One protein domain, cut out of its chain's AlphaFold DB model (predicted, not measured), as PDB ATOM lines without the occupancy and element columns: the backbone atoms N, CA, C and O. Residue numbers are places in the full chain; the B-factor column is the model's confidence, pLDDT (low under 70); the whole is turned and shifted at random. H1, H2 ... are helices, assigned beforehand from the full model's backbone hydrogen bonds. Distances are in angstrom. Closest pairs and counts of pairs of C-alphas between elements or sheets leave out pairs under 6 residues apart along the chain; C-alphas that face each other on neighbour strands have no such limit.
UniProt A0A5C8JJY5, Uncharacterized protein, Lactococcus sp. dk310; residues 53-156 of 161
ATOM      1  N   GLN A  53     125.547 150.543 122.671       91.00
ATOM      2  CA  GLN A  53     126.026 150.621 121.296       91.00
ATOM      3  C   GLN A  53     125.622 151.938 120.617       91.00
ATOM      4  O   GLN A  53     126.484 152.592 120.025       91.00
ATOM      5  N   ASP A  54     124.366 152.371 120.753       90.38
ATOM      6  CA  ASP A  54     123.890 153.639 120.178       90.38
ATOM      7  C   ASP A  54     124.661 154.834 120.739       90.38
ATOM      8  O   ASP A  54     125.048 155.739 119.997       90.38
ATOM      9  N   LYS A  55     124.946 154.831 122.048       90.62
ATOM     10  CA  LYS A  55     125.732 155.897 122.682       90.62
ATOM     11  C   LYS A  55     127.183 155.916 122.250       90.62
ATOM     12  O   LYS A  55     127.730 156.989 122.003       90.62
ATOM     13  N   ILE A  56     127.807 154.753 122.106       92.69
ATOM     14  CA  ILE A  56     129.164 154.676 121.560       92.69
ATOM     15  C   ILE A  56     129.186 155.219 120.127       92.69
ATOM     16  O   ILE A  56     130.096 155.977 119.789       92.69
ATOM     17  N   GLN A  57     128.183 154.889 119.308       92.56
ATOM     18  CA  GLN A  57     128.084 155.405 117.943       92.56
ATOM     19  C   GLN A  57     127.886 156.928 117.923       92.56
ATOM     20  O   GLN A  57     128.590 157.617 117.189       92.56
ATOM     21  N   ALA A  58     127.018 157.471 118.780       90.38
ATOM     22  CA  ALA A  58     126.814 158.915 118.904       90.38
ATOM     23  C   ALA A  58     128.109 159.657 119.281       90.38
ATOM     24  O   ALA A  58     128.452 160.669 118.668       90.38
ATOM     25  N   ILE A  59     128.889 159.123 120.229       93.00
ATOM     26  CA  ILE A  59     130.200 159.683 120.596       93.00
ATOM     27  C   ILE A  59     131.158 159.665 119.396       93.00
ATOM     28  O   ILE A  59     131.858 160.649 119.152       93.00
ATOM     29  N   GLN A  60     131.200 158.566 118.637       93.31
ATOM     30  CA  GLN A  60     132.043 158.462 117.442       93.31
ATOM     31  C   GLN A  60     131.646 159.484 116.373       93.31
ATOM     32  O   GLN A  60     132.518 160.172 115.841       93.31
ATOM     33  N   ASP A  61     130.350 159.626 116.099       92.75
ATOM     34  CA  ASP A  61     129.829 160.571 115.112       92.75
ATOM     35  C   ASP A  61     130.104 162.024 115.527       92.75
ATOM     36  O   ASP A  61     130.503 162.839 114.685       92.75
ATOM     37  N   THR A  62     129.986 162.344 116.823       91.88
ATOM     38  CA  THR A  62     130.371 163.652 117.375       91.88
ATOM     39  C   THR A  62     131.856 163.934 117.162       91.88
ATOM     40  O   THR A  62     132.223 165.032 116.746       91.88
ATOM     41  N   LEU A  63     132.727 162.953 117.406       89.94
ATOM     42  CA  LEU A  63     134.171 163.114 117.220       89.94
ATOM     43  C   LEU A  63     134.557 163.261 115.742       89.94
ATOM     44  O   LEU A  63     135.430 164.067 115.417       89.94
ATOM     45  N   LEU A  64     133.910 162.513 114.845       93.75
ATOM     46  CA  LEU A  64     134.150 162.595 113.400       93.75
ATOM     47  C   LEU A  64     133.715 163.946 112.819       93.75
ATOM     48  O   LEU A  64     134.403 164.478 111.948       93.75
ATOM     49  N   ASN A  65     132.623 164.520 113.330       93.00
ATOM     50  CA  ASN A  65     132.062 165.794 112.866       93.00
ATOM     51  C   ASN A  65     132.361 166.967 113.817       93.00
ATOM     52  O   ASN A  65     131.698 168.002 113.757       93.00
ATOM     53  N   ALA A  66     133.375 166.829 114.678       88.75
ATOM     54  CA  ALA A  66     133.645 167.744 115.786       88.75
ATOM     55  C   ALA A  66     133.725 169.219 115.363       88.75
ATOM     56  O   ALA A  66     133.116 170.078 115.992       88.75
ATOM     57  N   TYR A  67     134.433 169.512 114.267       87.19
ATOM     58  CA  TYR A  67     134.585 170.879 113.761       87.19
ATOM     59  C   TYR A  67     133.262 171.482 113.266       87.19
ATOM     60  O   TYR A  67     133.017 172.671 113.463       87.19
ATOM     61  N   GLU A  68     132.412 170.677 112.630       91.12
ATOM     62  CA  GLU A  68     131.124 171.124 112.092       91.12
ATOM     63  C   GLU A  68     130.096 171.329 113.208       91.12
ATOM     64  O   GLU A  68     129.395 172.339 113.216       91.12
ATOM     65  N   LEU A  69     130.051 170.409 114.175       88.38
ATOM     66  CA  LEU A  69     129.143 170.465 115.322       88.38
ATOM     67  C   LEU A  69     129.501 171.588 116.297       88.38
ATOM     68  O   LEU A  69     128.607 172.220 116.858       88.38
ATOM     69  N   SER A  70     130.794 171.855 116.483       90.38
ATOM     70  CA  SER A  70     131.258 172.880 117.416       90.38
ATOM     71  C   SER A  70     131.541 174.235 116.763       90.38
ATOM     72  O   SER A  70     131.828 175.208 117.455       90.38
ATOM     73  N   GLY A  71     131.513 174.329 115.429       89.94
ATOM     74  CA  GLY A  71     131.935 175.536 114.709       89.94
ATOM     75  C   GLY A  71     133.410 175.895 114.938       89.94
ATOM     76  O   GLY A  71     133.793 177.058 114.803       89.94
ATOM     77  N   GLY A  72     134.230 174.911 115.323       89.19
ATOM     78  CA  GLY A  72     135.619 175.097 115.736       89.19
ATOM     79  C   GLY A  72     135.802 175.609 117.169       89.19
ATOM     80  O   GLY A  72     136.943 175.842 117.567       89.19
ATOM     81  N   ASP A  73     134.725 175.772 117.943       94.31
ATOM     82  CA  ASP A  73     134.802 176.103 119.364       94.31
ATOM     83  C   ASP A  73     135.078 174.849 120.204       94.31
ATOM     84  O   ASP A  73     134.398 173.828 120.081       94.31
ATOM     85  N   MET A  74     136.103 174.913 121.048       90.62
ATOM     86  CA  MET A  74     136.517 173.778 121.874       90.62
ATOM     87  C   MET A  74     135.595 173.596 123.083       90.62
ATOM     88  O   MET A  74     135.361 172.461 123.503       90.62
ATOM     89  N   ASP A  75     135.055 174.691 123.622       93.50
ATOM     90  CA  ASP A  75     134.173 174.641 124.788       93.50
ATOM     91  C   ASP A  75     132.849 173.966 124.404       93.50
ATOM     92  O   ASP A  75     132.456 172.978 125.024       93.50
ATOM     93  N   THR A  76     132.253 174.373 123.278       93.00
ATOM     94  CA  THR A  76     131.059 173.720 122.712       93.00
ATOM     95  C   THR A  76     131.275 172.225 122.447       93.00
ATOM     96  O   THR A  76     130.412 171.407 122.761       93.00
ATOM     97  N   LEU A  77     132.428 171.828 121.892       90.56
ATOM     98  CA  LEU A  77     132.729 170.407 121.668       90.56
ATOM     99  C   LEU A  77     132.821 169.629 122.989       90.56
ATOM    100  O   LEU A  77     132.362 168.489 123.077       90.56
ATOM    101  N   THR A  78     133.424 170.246 124.004       92.88
ATOM    102  CA  THR A  78     133.582 169.648 125.332       92.88
ATOM    103  C   THR A  78     132.225 169.413 125.987       92.88
ATOM    104  O   THR A  78     132.015 168.334 126.542       92.88
ATOM    105  N   ASP A  79     131.291 170.360 125.869       93.25
ATOM    106  CA  ASP A  79     129.930 170.219 126.395       93.25
ATOM    107  C   ASP A  79     129.175 169.061 125.723       93.25
ATOM    108  O   ASP A  79     128.600 168.220 126.415       93.25
ATOM    109  N   ILE A  80     129.242 168.958 124.389       90.50
ATOM    110  CA  ILE A  80     128.568 167.888 123.630       90.50
ATOM    111  C   ILE A  80     129.121 166.508 124.016       90.50
ATOM    112  O   ILE A  80     128.359 165.587 124.303       90.50
ATOM    113  N   ILE A  81     130.449 166.349 124.050       91.25
ATOM    114  CA  ILE A  81     131.070 165.065 124.417       91.25
ATOM    115  C   ILE A  81     130.769 164.717 125.878       91.25
ATOM    116  O   ILE A  81     130.536 163.549 126.191       91.25
ATOM    117  N   SER A  82     130.772 165.706 126.775       90.44
ATOM    118  CA  SER A  82     130.487 165.480 128.194       90.44
ATOM    119  C   SER A  82     129.060 164.985 128.414       90.44
ATOM    120  O   SER A  82     128.867 164.081 129.224       90.44
ATOM    121  N   ASP A  83     128.081 165.517 127.676       88.81
ATOM    122  CA  ASP A  83     126.693 165.046 127.729       88.81
ATOM    123  C   ASP A  83     126.560 163.593 127.239       88.81
ATOM    124  O   ASP A  83     125.984 162.752 127.931       88.81
ATOM    125  N   GLU A  84     127.175 163.247 126.104       88.12
ATOM    126  CA  GLU A  84     127.121 161.870 125.591       88.12
ATOM    127  C   GLU A  84     127.809 160.867 126.530       88.12
ATOM    128  O   GLU A  84     127.286 159.776 126.785       88.12
ATOM    129  N   VAL A  85     128.956 161.239 127.105       90.25
ATOM    130  CA  VAL A  85     129.648 160.413 128.106       90.25
ATOM    131  C   VAL A  85     128.815 160.290 129.380       90.25
ATOM    132  O   VAL A  85     128.738 159.196 129.935       90.25
ATOM    133  N   TYR A  86     128.156 161.363 129.826       88.94
ATOM    134  CA  TYR A  86     127.288 161.336 131.003       88.94
ATOM    135  C   TYR A  86     126.103 160.380 130.818       88.94
ATOM    136  O   TYR A  86     125.789 159.595 131.716       88.94
ATOM    137  N   GLN A  87     125.469 160.397 129.644       86.44
ATOM    138  CA  GLN A  87     124.370 159.482 129.331       86.44
ATOM    139  C   GLN A  87     124.850 158.027 129.234       86.44
ATOM    140  O   GLN A  87     124.179 157.126 129.741       86.44
ATOM    141  N   LEU A  88     126.037 157.784 128.664       90.06
ATOM    142  CA  LEU A  88     126.654 156.454 128.643       90.06
ATOM    143  C   LEU A  88     126.938 155.937 130.062       90.06
ATOM    144  O   LEU A  88     126.625 154.790 130.386       90.06
ATOM    145  N   THR A  89     127.511 156.767 130.935       88.19
ATOM    146  CA  THR A  89     127.801 156.363 132.317       88.19
ATOM    147  C   THR A  89     126.536 156.196 133.156       88.19
ATOM    148  O   THR A  89     126.536 155.368 134.070       88.19
ATOM    149  N   ALA A  90     125.449 156.904 132.838       86.38
ATOM    150  CA  ALA A  90     124.135 156.676 133.436       86.38
ATOM    151  C   ALA A  90     123.552 155.311 133.029       86.38
ATOM    152  O   ALA A  90     123.133 154.553 133.901       86.38
ATOM    153  N   LEU A  91     123.601 154.951 131.742       87.50
ATOM    154  CA  LEU A  91     123.111 153.657 131.243       87.50
ATOM    155  C   LEU A  91     123.875 152.467 131.852       87.50
ATOM    156  O   LEU A  91     123.293 151.444 132.217       87.50
ATOM    157  N   LEU A  92     125.189 152.626 132.029       89.38
ATOM    158  CA  LEU A  92     126.042 151.640 132.696       89.38
ATOM    159  C   LEU A  92     125.865 151.612 134.229       89.38
ATOM    160  O   LEU A  92     126.353 150.688 134.878       89.38
ATOM    161  N   GLY A  93     125.208 152.610 134.830       86.94
ATOM    162  CA  GLY A  93     125.079 152.747 136.287       86.94
ATOM    163  C   GLY A  93     126.394 153.110 136.998       86.94
ATOM    164  O   GLY A  93     126.619 152.733 138.153       86.94
ATOM    165  N   VAL A  94     127.302 153.800 136.302       85.38
ATOM    166  CA  VAL A  94     128.616 154.227 136.821       85.38
ATOM    167  C   VAL A  94     128.532 155.574 137.550       85.38
ATOM    168  O   VAL A  94     129.330 155.816 138.451       85.38
ATOM    169  N   ASN A  95     127.560 156.429 137.213       80.06
ATOM    170  CA  ASN A  95     127.346 157.707 137.906       80.06
ATOM    171  C   ASN A  95     126.734 157.513 139.309       80.06
ATOM    172  O   ASN A  95     125.948 156.596 139.528       80.06
ATOM    173  N   GLU A  96     127.086 158.400 140.248       55.38
ATOM    174  CA  GLU A  96     126.737 158.303 141.680       55.38
ATOM    175  C   GLU A  96     125.294 158.711 142.040       55.38
ATOM    176  O   GLU A  96     124.922 158.643 143.210       55.38
ATOM    177  N   GLU A  97     124.450 159.109 141.081       58.09
ATOM    178  CA  GLU A  97     123.024 159.278 141.381       58.09
ATOM    179  C   GLU A  97     122.375 157.896 141.538       58.09
ATOM    180  O   GLU A  97     122.224 157.146 140.576       58.09
ATOM    181  N   GLU A  98     122.013 157.561 142.781       47.97
ATOM    182  CA  GLU A  98     121.587 156.236 143.264       47.97
ATOM    183  C   GLU A  98     120.392 155.584 142.537       47.97
ATOM    184  O   GLU A  98     120.021 154.472 142.894       47.97
ATOM    185  N   ASN A  99     119.778 156.211 141.529       50.19
ATOM    186  CA  ASN A  99     118.554 155.713 140.892       50.19
ATOM    187  C   ASN A  99     118.547 155.914 139.368       50.19
ATOM    188  O   ASN A  99     117.637 156.537 138.818       50.19
ATOM    189  N   SER A 100     119.538 155.363 138.662       57.50
ATOM    190  CA  SER A 100     119.388 155.107 137.222       57.50
ATOM    191  C   SER A 100     118.518 153.864 137.031       57.50
ATOM    192  O   SER A 100     119.024 152.780 136.752       57.50
ATOM    193  N   VAL A 101     117.207 154.051 137.242       58.69
ATOM    194  CA  VAL A 101     116.181 153.017 137.070       58.69
ATOM    195  C   VAL A 101     116.338 152.392 135.686       58.69
ATOM    196  O   VAL A 101     116.183 153.081 134.677       58.69
ATOM    197  N   GLY A 102     116.651 151.101 135.644       70.88
ATOM    198  CA  GLY A 102     116.866 150.347 134.408       70.88
ATOM    199  C   GLY A 102     118.304 150.356 133.883       70.88
ATOM    200  O   GLY A 102     118.521 149.955 132.742       70.88
ATOM    201  N   SER A 103     119.290 150.788 134.676       84.19
ATOM    202  CA  SER A 103     120.706 150.634 134.313       84.19
ATOM    203  C   SER A 103     121.152 149.172 134.350       84.19
ATOM    204  O   SER A 103     120.645 148.354 135.126       84.19
ATOM    205  N   ILE A 104     122.189 148.849 133.576       88.62
ATOM    206  CA  ILE A 104     122.765 147.492 133.536       88.62
ATOM    207  C   ILE A 104     123.254 147.054 134.927       88.62
ATOM    208  O   ILE A 104     123.116 145.894 135.316       88.62
ATOM    209  N   LYS A 105     123.810 147.980 135.716       87.81
ATOM    210  CA  LYS A 105     124.263 147.694 137.082       87.81
ATOM    211  C   LYS A 105     123.106 147.330 138.012       87.81
ATOM    212  O   LYS A 105     123.277 146.438 138.841       87.81
ATOM    213  N   GLU A 106     121.970 148.015 137.910       85.44
ATOM    214  CA  GLU A 106     120.778 147.698 138.703       85.44
ATOM    215  C   GLU A 106     120.249 146.309 138.342       85.44
ATOM    216  O   GLU A 106     120.129 145.467 139.227       85.44
ATOM    217  N   GLN A 107     120.096 146.013 137.047       86.00
ATOM    218  CA  GLN A 107     119.668 144.694 136.563       86.00
ATOM    219  C   GLN A 107     120.588 143.559 137.058       86.00
ATOM    220  O   GLN A 107     120.119 142.521 137.530       86.00
ATOM    221  N   LEU A 108     121.911 143.762 137.024       89.44
ATOM    222  CA  LEU A 108     122.883 142.795 137.550       89.44
ATOM    223  C   LEU A 108     122.815 142.646 139.076       89.44
ATOM    224  O   LEU A 108     122.973 141.536 139.595       89.44
ATOM    225  N   ASN A 109     122.599 143.739 139.808       88.00
ATOM    226  CA  ASN A 109     122.449 143.697 141.261       88.00
ATOM    227  C   ASN A 109     121.155 142.997 141.674       88.00
ATOM    228  O   ASN A 109     121.191 142.201 142.611       88.00
ATOM    229  N   ASP A 110     120.059 143.227 140.960       85.19
ATOM    230  CA  ASP A 110     118.784 142.549 141.181       85.19
ATOM    231  C   ASP A 110     118.905 141.050 140.917       85.19
ATOM    232  O   ASP A 110     118.466 140.236 141.734       85.19
ATOM    233  N   LEU A 111     119.568 140.664 139.821       87.81
ATOM    234  CA  LEU A 111     119.872 139.263 139.543       87.81
ATOM    235  C   LEU A 111     120.709 138.655 140.676       87.81
ATOM    236  O   LEU A 111     120.389 137.582 141.188       87.81
ATOM    237  N   ARG A 112     121.751 139.358 141.127       85.81
ATOM    238  CA  ARG A 112     122.596 138.891 142.229       85.81
ATOM    239  C   ARG A 112     121.823 138.760 143.541       85.81
ATOM    240  O   ARG A 112     121.985 137.749 144.213       85.81
ATOM    241  N   ALA A 113     121.009 139.745 143.908       84.69
ATOM    242  CA  ALA A 113     120.208 139.728 145.130       84.69
ATOM    243  C   ALA A 113     119.172 138.597 145.103       84.69
ATOM    244  O   ALA A 113     118.977 137.911 146.107       84.69
ATOM    245  N   TYR A 114     118.563 138.353 143.939       83.50
ATOM    246  CA  TYR A 114     117.666 137.223 143.729       83.50
ATOM    247  C   TYR A 114     118.378 135.888 143.978       83.50
ATOM    248  O   TYR A 114     117.889 135.083 144.770       83.50
ATOM    249  N   HIS A 115     119.560 135.674 143.393       84.88
ATOM    250  CA  HIS A 115     120.359 134.465 143.639       84.88
ATOM    251  C   HIS A 115     120.830 134.355 145.099       84.88
ATOM    252  O   HIS A 115     120.715 133.284 145.691       84.88
ATOM    253  N   ASP A 116     121.298 135.446 145.710       83.81
ATOM    254  CA  ASP A 116     121.769 135.472 147.105       83.81
ATOM    255  C   ASP A 116     120.656 135.106 148.098       83.81
ATOM    256  O   ASP A 116     120.881 134.338 149.032       83.81
ATOM    257  N   SER A 117     119.421 135.547 147.830       76.25
ATOM    258  CA  SER A 117     118.244 135.223 148.650       76.25
ATOM    259  C   SER A 117     117.952 133.719 148.766       76.25
ATOM    260  O   SER A 117     117.209 133.293 149.653       76.25
ATOM    261  N   MET A 118     118.546 132.900 147.896       74.81
ATOM    262  CA  MET A 118     118.357 131.450 147.868       74.81
ATOM    263  C   MET A 118     119.417 130.685 148.651       74.81
ATOM    264  O   MET A 118     119.203 129.522 149.003       74.81
ATOM    265  N   PHE A 119     120.547 131.320 148.954       79.38
ATOM    266  CA  PHE A 119     121.607 130.709 149.738       79.38
ATOM    267  C   PHE A 119     121.340 130.920 151.227       79.38
ATOM    268  O   PHE A 119     121.551 131.994 151.775       79.38
ATOM    269  N   THR A 120     120.914 129.864 151.918       73.31
ATOM    270  CA  THR A 120     120.630 129.932 153.365       73.31
ATOM    271  C   THR A 120     121.520 129.029 154.213       73.31
ATOM    272  O   THR A 120     121.355 128.958 155.428       73.31
ATOM    273  N   GLY A 121     122.486 128.339 153.597       75.25
ATOM    274  CA  GLY A 121     123.422 127.437 154.281       75.25
ATOM    275  C   GLY A 121     122.803 126.134 154.805       75.25
ATOM    276  O   GLY A 121     123.547 125.231 155.185       75.25
ATOM    277  N   ASP A 122     121.474 126.005 154.796       81.81
ATOM    278  CA  ASP A 122     120.748 124.772 155.103       81.81
ATOM    279  C   ASP A 122     120.492 123.975 153.807       81.81
ATOM    280  O   ASP A 122     119.744 124.441 152.945       81.81
ATOM    281  N   PRO A 123     121.057 122.759 153.660       76.75
ATOM    282  CA  PRO A 123     120.870 121.918 152.477       76.75
ATOM    283  C   PRO A 123     119.416 121.513 152.193       76.75
ATOM    284  O   PRO A 123     119.131 121.043 151.093       76.75
ATOM    285  N   ASN A 124     118.512 121.634 153.173       83.69
ATOM    286  CA  ASN A 124     117.098 121.266 153.039       83.69
ATOM    287  C   ASN A 124     116.165 122.477 152.947       83.69
ATOM    288  O   ASN A 124     114.946 122.309 152.850       83.69
ATOM    289  N   TYR A 125     116.708 123.692 153.008       83.62
ATOM    290  CA  TYR A 125     115.903 124.889 152.865       83.62
ATOM    291  C   TYR A 125     115.426 125.027 151.421       83.62
ATOM    292  O   TYR A 125     116.206 124.948 150.477       83.62
ATOM    293  N   ILE A 126     114.124 125.253 151.264       84.44
ATOM    294  CA  ILE A 126     113.515 125.563 149.973       84.44
ATOM    295  C   ILE A 126     113.336 127.084 149.924       84.44
ATOM    296  O   ILE A 126     112.535 127.592 150.720       84.44
ATOM    297  N   PRO A 127     114.046 127.797 149.027       82.19
ATOM    298  CA  PRO A 127     113.878 129.232 148.825       82.19
ATOM    299  C   PRO A 127     112.428 129.609 148.546       82.19
ATOM    300  O   PRO A 127     111.673 128.838 147.950       82.19
ATOM    301  N   ARG A 128     112.017 130.788 149.017       83.31
ATOM    302  CA  ARG A 128     110.637 131.275 148.915       83.31
ATOM    303  C   ARG A 128     110.607 132.731 148.490       83.31
ATOM    304  O   ARG A 128     111.439 133.519 148.931       83.31
ATOM    305  N   PHE A 129     109.611 133.090 147.690       79.88
ATOM    306  CA  PHE A 129     109.307 134.482 147.378       79.88
ATOM    307  C   PHE A 129     108.893 135.246 148.644       79.88
ATOM    308  O   PHE A 129     108.520 134.650 149.658       79.88
ATOM    309  N   THR A 130     108.857 136.579 148.574       77.62
ATOM    310  CA  THR A 130     108.316 137.428 149.656       77.62
ATOM    311  C   THR A 130     106.846 137.122 149.972       77.62
ATOM    312  O   THR A 130     106.395 137.351 151.092       77.62
ATOM    313  N   SER A 131     106.113 136.542 149.016       79.75
ATOM    314  CA  SER A 131     104.755 136.010 149.187       79.75
ATOM    315  C   SER A 131     104.687 134.706 150.002       79.75
ATOM    316  O   SER A 131     103.599 134.285 150.391       79.75
ATOM    317  N   GLY A 132     105.824 134.054 150.262       79.00
ATOM    318  CA  GLY A 132     105.937 132.769 150.961       79.00
ATOM    319  C   GLY A 132     105.837 131.529 150.060       79.00
ATOM    320  O   GLY A 132     106.045 130.405 150.539       79.00
ATOM    321  N   GLU A 133     105.549 131.701 148.769       85.56
ATOM    322  CA  GLU A 133     105.498 130.610 147.791       85.56
ATOM    323  C   GLU A 133     106.902 130.015 147.544       85.56
ATOM    324  O   GLU A 133     107.867 130.779 147.472       85.56
ATOM    325  N   PRO A 134     107.056 128.676 147.450       85.69
ATOM    326  CA  PRO A 134     108.332 128.056 147.088       85.69
ATOM    327  C   PRO A 134     108.817 128.507 145.710       85.69
ATOM    328  O   PRO A 134     108.071 128.422 144.739       85.69
ATOM    329  N   ILE A 135     110.085 128.894 145.616       84.50
ATOM    330  CA  ILE A 135     110.753 129.161 144.342       84.50
ATOM    331  C   ILE A 135     111.169 127.822 143.736       84.50
ATOM    332  O   ILE A 135     111.832 127.008 144.388       84.50
ATOM    333  N   ARG A 136     110.776 127.576 142.486       86.44
ATOM    334  CA  ARG A 136     111.141 126.371 141.735       86.44
ATOM    335  C   ARG A 136     112.336 126.664 140.820       86.44
ATOM    336  O   ARG A 136     112.534 127.808 140.421       86.44
ATOM    337  N   PRO A 137     113.085 125.633 140.388       83.31
ATOM    338  CA  PRO A 137     114.189 125.814 139.440       83.31
ATOM    339  C   PRO A 137     113.784 126.502 138.127       83.31
ATOM    340  O   PRO A 137     114.577 127.237 137.555       83.31
ATOM    341  N   GLN A 138     112.548 126.279 137.661       84.62
ATOM    342  CA  GLN A 138     112.004 126.948 136.473       84.62
ATOM    343  C   GLN A 138     111.849 128.452 136.699       84.62
ATOM    344  O   GLN A 138     112.326 129.226 135.885       84.62
ATOM    345  N   ASP A 139     111.301 128.860 137.848       84.81
ATOM    346  CA  ASP A 139     111.116 130.278 138.175       84.81
ATOM    347  C   ASP A 139     112.468 131.025 138.199       84.81
ATOM    348  O   ASP A 139     112.550 132.188 137.810       84.81
ATOM    349  N   MET A 140     113.548 130.335 138.596       83.06
ATOM    350  CA  MET A 140     114.908 130.881 138.544       83.06
ATOM    351  C   MET A 140     115.448 131.039 137.128       83.06
ATOM    352  O   MET A 140     116.103 132.041 136.831       83.06
ATOM    353  N   ALA A 141     115.245 130.018 136.295       85.06
ATOM    354  CA  ALA A 141     115.695 130.026 134.912       85.06
ATOM    355  C   ALA A 141     114.971 131.130 134.138       85.06
ATOM    356  O   ALA A 141     115.635 131.949 133.513       85.06
ATOM    357  N   ASP A 142     113.649 131.218 134.288       85.94
ATOM    358  CA  ASP A 142     112.814 132.229 133.641       85.94
ATOM    359  C   ASP A 142     113.230 133.643 134.069       85.94
ATOM    360  O   ASP A 142     113.441 134.511 133.226       85.94
ATOM    361  N   TYR A 143     113.420 133.883 135.372       84.50
ATOM    362  CA  TYR A 143     113.873 135.190 135.858       84.50
ATOM    363  C   TYR A 143     115.273 135.551 135.345       84.50
ATOM    364  O   TYR A 143     115.513 136.689 134.941       84.50
ATOM    365  N   SER A 144     116.196 134.585 135.347       87.69
ATOM    366  CA  SER A 144     117.567 134.818 134.886       87.69
ATOM    367  C   SER A 144     117.613 135.093 133.384       87.69
ATOM    368  O   SER A 144     118.311 136.014 132.983       87.69
ATOM    369  N   ILE A 145     116.855 134.351 132.570       88.44
ATOM    370  CA  ILE A 145     116.761 134.568 131.118       88.44
ATOM    371  C   ILE A 145     116.171 135.947 130.828       88.44
ATOM    372  O   ILE A 145     116.814 136.734 130.145       88.44
ATOM    373  N   ASN A 146     115.041 136.299 131.447       86.06
ATOM    374  CA  ASN A 146     114.425 137.614 131.249       86.06
ATOM    375  C   ASN A 146     115.380 138.765 131.616       86.06
ATOM    376  O   ASN A 146     115.432 139.779 130.928       86.06
ATOM    377  N   MET A 147     116.153 138.629 132.701       85.69
ATOM    378  CA  MET A 147     117.154 139.638 133.064       85.69
ATOM    379  C   MET A 147     118.327 139.689 132.083       85.69
ATOM    380  O   MET A 147     118.833 140.775 131.810       85.69
ATOM    381  N   LEU A 148     118.771 138.547 131.555       89.12
ATOM    382  CA  LEU A 148     119.818 138.507 130.534       89.12
ATOM    383  C   LEU A 148     119.357 139.169 129.233       89.12
ATOM    384  O   LEU A 148     120.128 139.942 128.670       89.12
ATOM    385  N   ASP A 149     118.112 138.943 128.816       88.12
ATOM    386  CA  ASP A 149     117.511 139.604 127.654       88.12
ATOM    387  C   ASP A 149     117.456 141.125 127.854       88.12
ATOM    388  O   ASP A 149     117.884 141.882 126.986       88.12
ATOM    389  N   ASN A 150     117.038 141.585 129.039       86.94
ATOM    390  CA  ASN A 150     117.017 143.013 129.374       86.94
ATOM    391  C   ASN A 150     118.420 143.648 129.339       86.94
ATOM    392  O   ASN A 150     118.587 144.775 128.869       86.94
ATOM    393  N   ILE A 151     119.438 142.936 129.836       88.75
ATOM    394  CA  ILE A 151     120.833 143.397 129.794       88.75
ATOM    395  C   ILE A 151     121.331 143.437 128.348       88.75
ATOM    396  O   ILE A 151     122.030 144.375 127.964       88.75
ATOM    397  N   ALA A 152     120.991 142.430 127.547       88.31
ATOM    398  CA  ALA A 152     121.374 142.362 126.147       88.31
ATOM    399  C   ALA A 152     120.760 143.503 125.333       88.31
ATOM    400  O   ALA A 152     121.479 144.183 124.600       88.31
ATOM    401  N   GLU A 153     119.475 143.788 125.546       88.19
ATOM    402  CA  GLU A 153     118.787 144.935 124.956       88.19
ATOM    403  C   GLU A 153     119.461 146.253 125.364       88.19
ATOM    404  O   GLU A 153     119.804 147.056 124.500       88.19
ATOM    405  N   ALA A 154     119.755 146.454 126.654       87.44
ATOM    406  CA  ALA A 154     120.442 147.658 127.128       87.44
ATOM    407  C   ALA A 154     121.856 147.817 126.533       87.44
ATOM    408  O   ALA A 154     122.319 148.935 126.280       87.44
ATOM    409  N   LEU A 155     122.557 146.707 126.290       89.38
ATOM    410  CA  LEU A 155     123.863 146.700 125.633       89.38
ATOM    411  C   LEU A 155     123.774 146.902 124.111       89.38
ATOM    412  O   LEU A 155     124.746 147.375 123.522       89.38
ATOM    413  N   GLY A 156     122.635 146.581 123.492       86.31
ATOM    414  CA  GLY A 156     122.468 146.533 122.039       86.31
ATOM    415  C   GLY A 156     123.051 145.266 121.405       86.31
ATOM    416  O   GLY A 156     123.472 145.298 120.254       86.31
TER     417      GLY A 156
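Overview. This is residues 53 to 156 of the 161 residues of an uncharacterized protein of Lactococcus sp. dk310 (UniProt A0A5C8JJY5). The model is a long, thin rod made of two antiparallel helix pairs set end to end: H5 beside H4 in one half, and H1 beside H3 in the other, with little H2 at the turn between H1 and H3. H5 and H1 make one row along the rod, and H4 and H3 the other; the two printed ends come together about midway, and the long link from H4 to H5 makes the turn at the far end, where residues 120 to 125 stick out. The printed part has 104 residues with five named helices, H1 to H5 in order along the chain, and no named strand; its class is all helix. It is extended, with a radius of gyration of the C-alphas of 20.5 A and spans of 68 by 23 by 21 A.

Along the chain. The longest helix by residues, H5, holds residues 137 to 155 and is 26.8 A long, ending at C-alpha 155 at (123.863, 146.700, 125.633). H4, residues 104 to 116, measures 18.2 A. H3, residues 74 to 91, measures 25.9 A and ends at C-alpha 91 at (123.111, 153.657, 131.243). H1, residues 53 to 64, begins at C-alpha 53 at (126.026, 150.621, 121.296) and measures 16.5 A; H2, residues 66 to 70, measures 5.9 A.

Arrangement. H5 touches H4, and the two form a helical hairpin with a shallow tilt of 14 degrees, opposite ways; their closest C-alphas, of Ile 104 and Ile 151, are 5.9 A apart. H3, with residues 80 to 88 alone, touches H1 at a shallow tilt of 9 degrees, opposite ways, the closest C-alphas being those of Lys 55 and Leu 88 at 6.1 A. H3 touches H2 with residues 76 to 77 alone; the C-alphas of Ser 70 and Leu 77 come closest, at 5.1 A. Between the halves, H3 and H4 are close but not clearly touching, running the same way at a shallow tilt of 20 degrees, with the closest C-alphas, of Leu 91 and Ile 104, 6.6 A apart. H1 and H5 are also close but not clearly touching, with the closest C-alphas, of Gln 53 and Leu 155, 6.2 A apart. H1 and H4 are apart, as is H2 from both H4 and H5. Each O i to N i+4 pair is within hydrogen-bond range in H1, H2, H3, H4 and H5.

Size, cuts and confidence. The two C-alphas farthest apart, of Gly 71 and Asn 124, are 68.1 A from each other, while the first and last printed C-alphas, of Gln 53 and Gly 156, are 5.5 A apart. The printed part has no cut. The links H3 to H4, residues 92 to 103, and H4 to H5, residues 117 to 136, are long. The mean pLDDT of the printed part is 84.9, and residues 96 to 101 are under 70.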